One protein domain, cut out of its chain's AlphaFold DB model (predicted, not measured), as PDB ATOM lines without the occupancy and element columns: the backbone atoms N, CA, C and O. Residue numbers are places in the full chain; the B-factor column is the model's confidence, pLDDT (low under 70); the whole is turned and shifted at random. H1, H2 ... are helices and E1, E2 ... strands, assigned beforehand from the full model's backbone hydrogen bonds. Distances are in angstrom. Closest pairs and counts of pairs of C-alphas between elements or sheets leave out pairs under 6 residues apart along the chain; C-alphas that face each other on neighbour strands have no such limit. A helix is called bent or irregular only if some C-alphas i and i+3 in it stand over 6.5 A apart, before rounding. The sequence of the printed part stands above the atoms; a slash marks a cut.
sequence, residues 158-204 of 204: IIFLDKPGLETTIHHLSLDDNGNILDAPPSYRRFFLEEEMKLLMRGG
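What this domain is: This is residues 158 to 204 of the 204 residues of the protein "AAA_15 domain-containing protein" of Gammaproteobacteria bacterium (UniProt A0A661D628). A long, narrow two-stranded hairpin, E1 with E2, has one helix, H1, leaving its side, roughly as a T; residues 192 to 204, most of them in H1, stick out free into space. E2 is the longer strand, and beyond the end of its pairing with E1 the chain folds back, so that residues 181 to 182 run beside residues 174 to 175 of E2. The printed part has 47 residues, with two named strands and one named helix in the order E1, E2, H1; the sheet, in the order E1 - E2, is antiparallel, and the class is mixed, helices and strands. The whole is loose, with a radius of gyration of the C-alphas of 13.2 A, and flat in outline, spanning 37 by 34 by 13 A.

How they stand to each other: The sheet is made of E1, residues 158 to 162, and E2, residues 169 to 175, which form a hairpin. They are antiparallel neighbours, with 150 degrees between their N-to-C directions. The C-alphas of Phe 160 and His 171 face each other at 5.0 A. Between these two residues, N 160 and O 171 are 2.8 A apart and N 171 and O 160 are 2.8 A apart, both within hydrogen-bond range. Farther along the chain, residues 181 to 182 pair antiparallel with residues 174 to 175 of E2, a pairing too short to be named. H1, residues 186 to 201, comes nearest to E1 at the C-alphas of Asp 162 and Ser 187, the closest of the two elements, 7.2 A apart. The centres of E1 and H1 are 16.0 A apart. In H1 every O i to N i+4 pair is within hydrogen-bond range, and the helix is not bent. Residues 192 to 204, of which 192 to 201 belong to H1, stand free.

Where its parts are: E1 begins at C-alpha 158, at (176.602, 161.544, 202.010), and runs 12.5 A to C-alpha 162. E2 measures 19.6 A from C-alpha 169 to C-alpha 175, the latter at (172.275, 157.992, 195.749). H1 runs 22.0 A from C-alpha 186, at (185.926, 165.470, 190.252), to C-alpha 201, at (202.276, 151.123, 193.530).

The domain as a whole: The two C-alphas farthest apart are those of Asp 177 and Gly 204, at 38.4 A. Without the stretch that stands free, the body has 34 residues and spans 35 by 16 by 10 A. The printed part has no cut and ends at Gly 204, the chain's last residue. The links from E1 to E2, of 6 residues, and from E2 to H1, of 10 residues, are short. The mean pLDDT of the printed part is 77.4; it is under 70 in residues 189 to 204, and the mean over H1 is 63.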
ATOM      1  N   ILE A 158     175.141 161.556 201.991       95.00
ATOM      2  CA  ILE A 158     176.602 161.544 202.010       95.00
ATOM      3  C   ILE A 158     177.070 162.996 202.008       95.00
ATOM      4  O   ILE A 158     176.726 163.771 201.118       95.00
ATOM      5  N   ILE A 159     177.864 163.365 203.009       94.12
ATOM      6  CA  ILE A 159     178.505 164.676 203.088       94.12
ATOM      7  C   ILE A 159     179.989 164.462 202.817       94.12
ATOM      8  O   ILE A 159     180.701 163.903 203.647       94.12
ATOM      9  N   PHE A 160     180.444 164.886 201.643       92.38
ATOM     10  CA  PHE A 160     181.849 164.825 201.266       92.38
ATOM     11  C   PHE A 160     182.520 166.165 201.559       92.38
ATOM     12  O   PHE A 160     182.096 167.211 201.064       92.38
ATOM     13  N   LEU A 161     183.562 166.122 202.384       89.62
ATOM     14  CA  LEU A 161     184.368 167.283 202.736       89.62
ATOM     15  C   LEU A 161     185.608 167.298 201.841       89.62
ATOM     16  O   LEU A 161     186.498 166.466 201.997       89.62
ATOM     17  N   ASP A 162     185.654 168.242 200.905       87.19
ATOM     18  CA  ASP A 162     186.779 168.444 199.998       87.19
ATOM     19  C   ASP A 162     187.638 169.614 200.479       87.19
ATOM     20  O   ASP A 162     187.122 170.671 200.840       87.19
ATOM     21  N   LYS A 163     188.960 169.459 200.477       82.25
ATOM     22  CA  LYS A 163     189.889 170.504 200.920       82.25
ATOM     23  C   LYS A 163     190.973 170.751 199.865       82.25
ATOM     24  O   LYS A 163     192.124 170.362 200.067       82.25
ATOM     25  N   PRO A 164     190.642 171.425 198.748       73.31
ATOM     26  CA  PRO A 164     191.605 171.725 197.688       73.31
ATOM     27  C   PRO A 164     192.606 172.837 198.062       73.31
ATOM     28  O   PRO A 164     193.557 173.078 197.322       73.31
ATOM     29  N   GLY A 165     192.406 173.529 199.192       78.19
ATOM     30  CA  GLY A 165     193.245 174.640 199.643       78.19
ATOM     31  C   GLY A 165     193.077 174.949 201.136       78.19
ATOM     32  O   GLY A 165     193.029 174.046 201.971       78.19
ATOM     33  N   LEU A 166     193.010 176.236 201.492       80.56
ATOM     34  CA  LEU A 166     192.845 176.671 202.888       80.56
ATOM     35  C   LEU A 166     191.402 176.536 203.401       80.56
ATOM     36  O   LEU A 166     191.202 176.405 204.607       80.56
ATOM     37  N   GLU A 167     190.422 176.527 202.499       84.62
ATOM     38  CA  GLU A 167     188.999 176.391 202.816       84.62
ATOM     39  C   GLU A 167     188.496 174.970 202.522       84.62
ATOM     40  O   GLU A 167     188.930 174.327 201.562       84.62
ATOM     41  N   THR A 168     187.574 174.486 203.357       86.94
ATOM     42  CA  THR A 168     186.882 173.207 203.156       86.94
ATOM     43  C   THR A 168     185.590 173.455 202.384       86.94
ATOM     44  O   THR A 168     184.723 174.198 202.839       86.94
ATOM     45  N   THR A 169     185.448 172.808 201.232       89.12
ATOM     46  CA  THR A 169     184.217 172.780 200.439       89.12
ATOM     47  C   THR A 169     183.373 171.579 200.854       89.12
ATOM     48  O   THR A 169     183.879 170.469 200.998       89.12
ATOM     49  N   ILE A 170     182.075 171.796 201.061       91.50
ATOM     50  CA  ILE A 170     181.134 170.751 201.470       91.50
ATOM     51  C   ILE A 170     180.284 170.360 200.264       91.50
ATOM     52  O   ILE A 170     179.621 171.206 199.665       91.50
ATOM     53  N   HIS A 171     180.279 169.073 199.932       91.31
ATOM     54  CA  HIS A 171     179.467 168.507 198.863       91.31
ATOM     55  C   HIS A 171     178.418 167.570 199.454       91.31
ATOM     56  O   HIS A 171     178.746 166.606 200.144       91.31
ATOM     57  N   HIS A 172     177.148 167.840 199.158       92.75
ATOM     58  CA  HIS A 172     176.051 166.941 199.496       92.75
ATOM     59  C   HIS A 172     175.817 165.996 198.327       92.75
ATOM     60  O   HIS A 172     175.429 166.432 197.246       92.75
ATOM     61  N   LEU A 173     176.071 164.713 198.550       92.25
ATOM     62  CA  LEU A 173     175.931 163.673 197.546       92.25
ATOM     63  C   LEU A 173     174.712 162.810 197.879       92.25
ATOM     64  O   LEU A 173     174.460 162.472 199.041       92.25
ATOM     65  N   SER A 174     173.963 162.462 196.839       92.50
ATOM     66  CA  SER A 174     172.792 161.586 196.924       92.50
ATOM     67  C   SER A 174     173.053 160.285 196.174       92.50
ATOM     68  O   SER A 174     173.958 160.212 195.340       92.50
ATOM     69  N   LEU A 175     172.250 159.264 196.465       94.50
ATOM     70  CA  LEU A 175     172.275 157.992 195.749       94.50
ATOM     71  C   LEU A 175     171.061 157.869 194.820       94.50
ATOM     72  O   LEU A 175     169.986 158.373 195.142       94.50
ATOM     73  N   ASP A 176     171.236 157.191 193.685       95.06
ATOM     74  CA  ASP A 176     170.120 156.675 192.882       95.06
ATOM     75  C   ASP A 176     169.663 155.287 193.379       95.06
ATOM     76  O   ASP A 176     170.272 154.694 194.276       95.06
ATOM     77  N   ASP A 177     168.601 154.744 192.778       95.44
ATOM     78  CA  ASP A 177     168.059 153.418 193.118       95.44
ATOM     79  C   ASP A 177     169.046 152.262 192.854       95.44
ATOM     80  O   ASP A 177     168.888 151.172 193.397       95.44
ATOM     81  N   ASN A 178     170.092 152.493 192.055       95.12
ATOM     82  CA  ASN A 178     171.155 151.527 191.778       95.12
ATOM     83  C   ASN A 178     172.371 151.714 192.707       95.12
ATOM     84  O   ASN A 178     173.395 151.057 192.514       95.12
ATOM     85  N   GLY A 179     172.299 152.614 193.692       92.06
ATOM     86  CA  GLY A 179     173.408 152.924 194.593       92.06
ATOM     87  C   GLY A 179     174.550 153.714 193.939       92.06
ATOM     88  O   GLY A 179     175.657 153.770 194.487       92.06
ATOM     89  N   ASN A 180     174.335 154.329 192.774       92.94
ATOM     90  CA  ASN A 180     175.308 155.236 192.170       92.94
ATOM     91  C   ASN A 180     175.266 156.594 192.857       92.94
ATOM     92  O   ASN A 180     174.202 157.093 193.216       92.94
ATOM     93  N   ILE A 181     176.436 157.210 192.996       91.88
ATOM     94  CA  ILE A 181     176.556 158.543 193.577       91.88
ATOM     95  C   ILE A 181     176.263 159.582 192.499       91.88
ATOM     96  O   ILE A 181     176.932 159.623 191.464       91.88
ATOM     97  N   LEU A 182     175.279 160.429 192.775       88.75
ATOM     98  CA  LEU A 182     174.890 161.549 191.930       88.75
ATOM     99  C   LEU A 182     175.690 162.801 192.311       88.75
ATOM    100  O   LEU A 182     176.026 163.004 193.478       88.75
ATOM    101  N   ASP A 183     176.015 163.623 191.310       82.75
ATOM    102  CA  ASP A 183     176.667 164.933 191.470       82.75
ATOM    103  C   ASP A 183     178.026 164.921 192.205       82.75
ATOM    104  O   ASP A 183     178.470 165.927 192.762       82.75
ATOM    105  N   ALA A 184     178.737 163.786 192.172       84.81
ATOM    106  CA  ALA A 184     180.063 163.659 192.775       84.81
ATOM    107  C   ALA A 184     181.085 164.608 192.114       84.81
ATOM    108  O   ALA A 184     181.290 164.526 190.889       84.81
ATOM    109  N   PRO A 185     181.792 165.457 192.892       84.62
ATOM    110  CA  PRO A 185     182.795 166.354 192.340       84.62
ATOM    111  C   PRO A 185     183.979 165.566 191.751       84.62
ATOM    112  O   PRO A 185     184.240 164.425 192.141       84.62
ATOM    113  N   PRO A 186     184.756 166.146 190.819       80.50
ATOM    114  CA  PRO A 186     185.926 165.470 190.252       80.50
ATOM    115  C   PRO A 186     186.982 165.078 191.298       80.50
ATOM    116  O   PRO A 186     187.724 164.121 191.094       80.50
ATOM    117  N   SER A 187     187.074 165.823 192.402       79.19
ATOM    118  CA  SER A 187     187.940 165.519 193.549       79.19
ATOM    119  C   SER A 187     187.548 164.228 194.253       79.19
ATOM    120  O   SER A 187     188.443 163.451 194.562       79.19
ATOM    121  N   TYR A 188     186.246 163.955 194.404       77.94
ATOM    122  CA  TYR A 188     185.738 162.683 194.920       77.94
ATOM    123  C   TYR A 188     186.363 161.537 194.120       77.94
ATOM    124  O   TYR A 188     187.171 160.792 194.653       77.94
ATOM    125  N   ARG A 189     186.141 161.490 192.798       67.56
ATOM    126  CA  ARG A 189     186.699 160.449 191.909       67.56
ATOM    127  C   ARG A 189     188.231 160.363 191.909       67.56
ATOM    128  O   ARG A 189     188.759 159.261 191.810       67.56
ATOM    129  N   ARG A 190     188.943 161.494 192.005       67.81
ATOM    130  CA  ARG A 190     190.416 161.513 192.078       67.81
ATOM    131  C   ARG A 190     190.949 160.946 193.385       67.81
ATOM    132  O   ARG A 190     191.910 160.197 193.326       67.81
ATOM    133  N   PHE A 191     190.314 161.249 194.516       62.66
ATOM    134  CA  PHE A 191     190.664 160.644 195.799       62.66
ATOM    135  C   PHE A 191     190.596 159.108 195.717       62.66
ATOM    136  O   PHE A 191     191.585 158.454 196.034       62.66
ATOM    137  N   PHE A 192     189.504 158.542 195.177       61.06
ATOM    138  CA  PHE A 192     189.381 157.080 194.998       61.06
ATOM    139  C   PHE A 192     190.478 156.504 194.100       61.06
ATOM    140  O   PHE A 192     191.120 155.520 194.454       61.06
ATOM    141  N   LEU A 193     190.723 157.136 192.948       59.88
ATOM    142  CA  LEU A 193     191.743 156.680 192.002       59.88
ATOM    143  C   LEU A 193     193.157 156.770 192.590       59.88
ATOM    144  O   LEU A 193     193.963 155.869 192.385       59.88
ATOM    145  N   GLU A 194     193.481 157.837 193.319       63.62
ATOM    146  CA  GLU A 194     194.806 158.019 193.915       63.62
ATOM    147  C   GLU A 194     195.073 157.033 195.056       63.62
ATOM    148  O   GLU A 194     196.190 156.526 195.155       63.62
ATOM    149  N   GLU A 195     194.078 156.715 195.887       60.31
ATOM    150  CA  GLU A 195     194.232 155.717 196.951       60.31
ATOM    151  C   GLU A 195     194.365 154.293 196.384       60.31
ATOM    152  O   GLU A 195     195.297 153.574 196.765       60.31
ATOM    153  N   GLU A 196     193.551 153.906 195.390       57.22
ATOM    154  CA  GLU A 196     193.728 152.632 194.670       57.22
ATOM    155  C   GLU A 196     195.101 152.545 193.983       57.22
ATOM    156  O   GLU A 196     195.787 151.521 194.062       57.22
ATOM    157  N   MET A 197     195.557 153.628 193.344       55.44
ATOM    158  CA  MET A 197     196.871 153.662 192.697       55.44
ATOM    159  C   MET A 197     198.026 153.606 193.703       55.44
ATOM    160  O   MET A 197     199.023 152.934 193.435       55.44
ATOM    161  N   LYS A 198     197.916 154.246 194.875       56.38
ATOM    162  CA  LYS A 198     198.917 154.127 195.953       56.38
ATOM    163  C   LYS A 198     199.013 152.701 196.492       56.38
ATOM    164  O   LYS A 198     200.112 152.261 196.832       56.38
ATOM    165  N   LEU A 199     197.896 151.978 196.561       53.16
ATOM    166  CA  LEU A 199     197.863 150.562 196.938       53.16
ATOM    167  C   LEU A 199     198.556 149.679 195.890       53.16
ATOM    168  O   LEU A 199     199.383 148.845 196.257       53.16
ATOM    169  N   LEU A 200     198.299 149.905 194.598       51.38
ATOM    170  CA  LEU A 200     198.940 149.167 193.499       51.38
ATOM    171  C   LEU A 200     200.449 149.448 193.392       51.38
ATOM    172  O   LEU A 200     201.235 148.531 193.174       51.38
ATOM    173  N   MET A 201     200.869 150.697 193.603       56.09
ATOM    174  CA  MET A 201     202.276 151.123 193.530       56.09
ATOM    175  C   MET A 201     203.113 150.691 194.746       56.09
ATOM    176  O   MET A 201     204.336 150.761 194.698       56.09
ATOM    177  N   ARG A 202     202.481 150.244 195.839       50.56
ATOM    178  CA  ARG A 202     203.162 149.650 197.008       50.56
ATOM    179  C   ARG A 202     203.415 148.145 196.872       50.56
ATOM    180  O   ARG A 202     204.106 147.583 197.716       50.56
ATOM    181  N   GLY A 203     202.847 147.503 195.850       49.03
ATOM    182  CA  GLY A 203     203.003 146.072 195.567       49.03
ATOM    183  C   GLY A 203     203.992 145.739 194.444       49.03
ATOM    184  O   GLY A 203     203.977 144.598 193.983       49.03
ATOM    185  N   GLY A 204     204.797 146.707 193.985       38.09
ATOM    186  CA  GLY A 204     205.803 146.552 192.925       38.09
ATOM    187  C   GLY A 204     207.231 146.706 193.427       38.09
ATOM    188  O   GLY A 204     207.448 147.569 194.306       38.09
TER     189      GLY A 204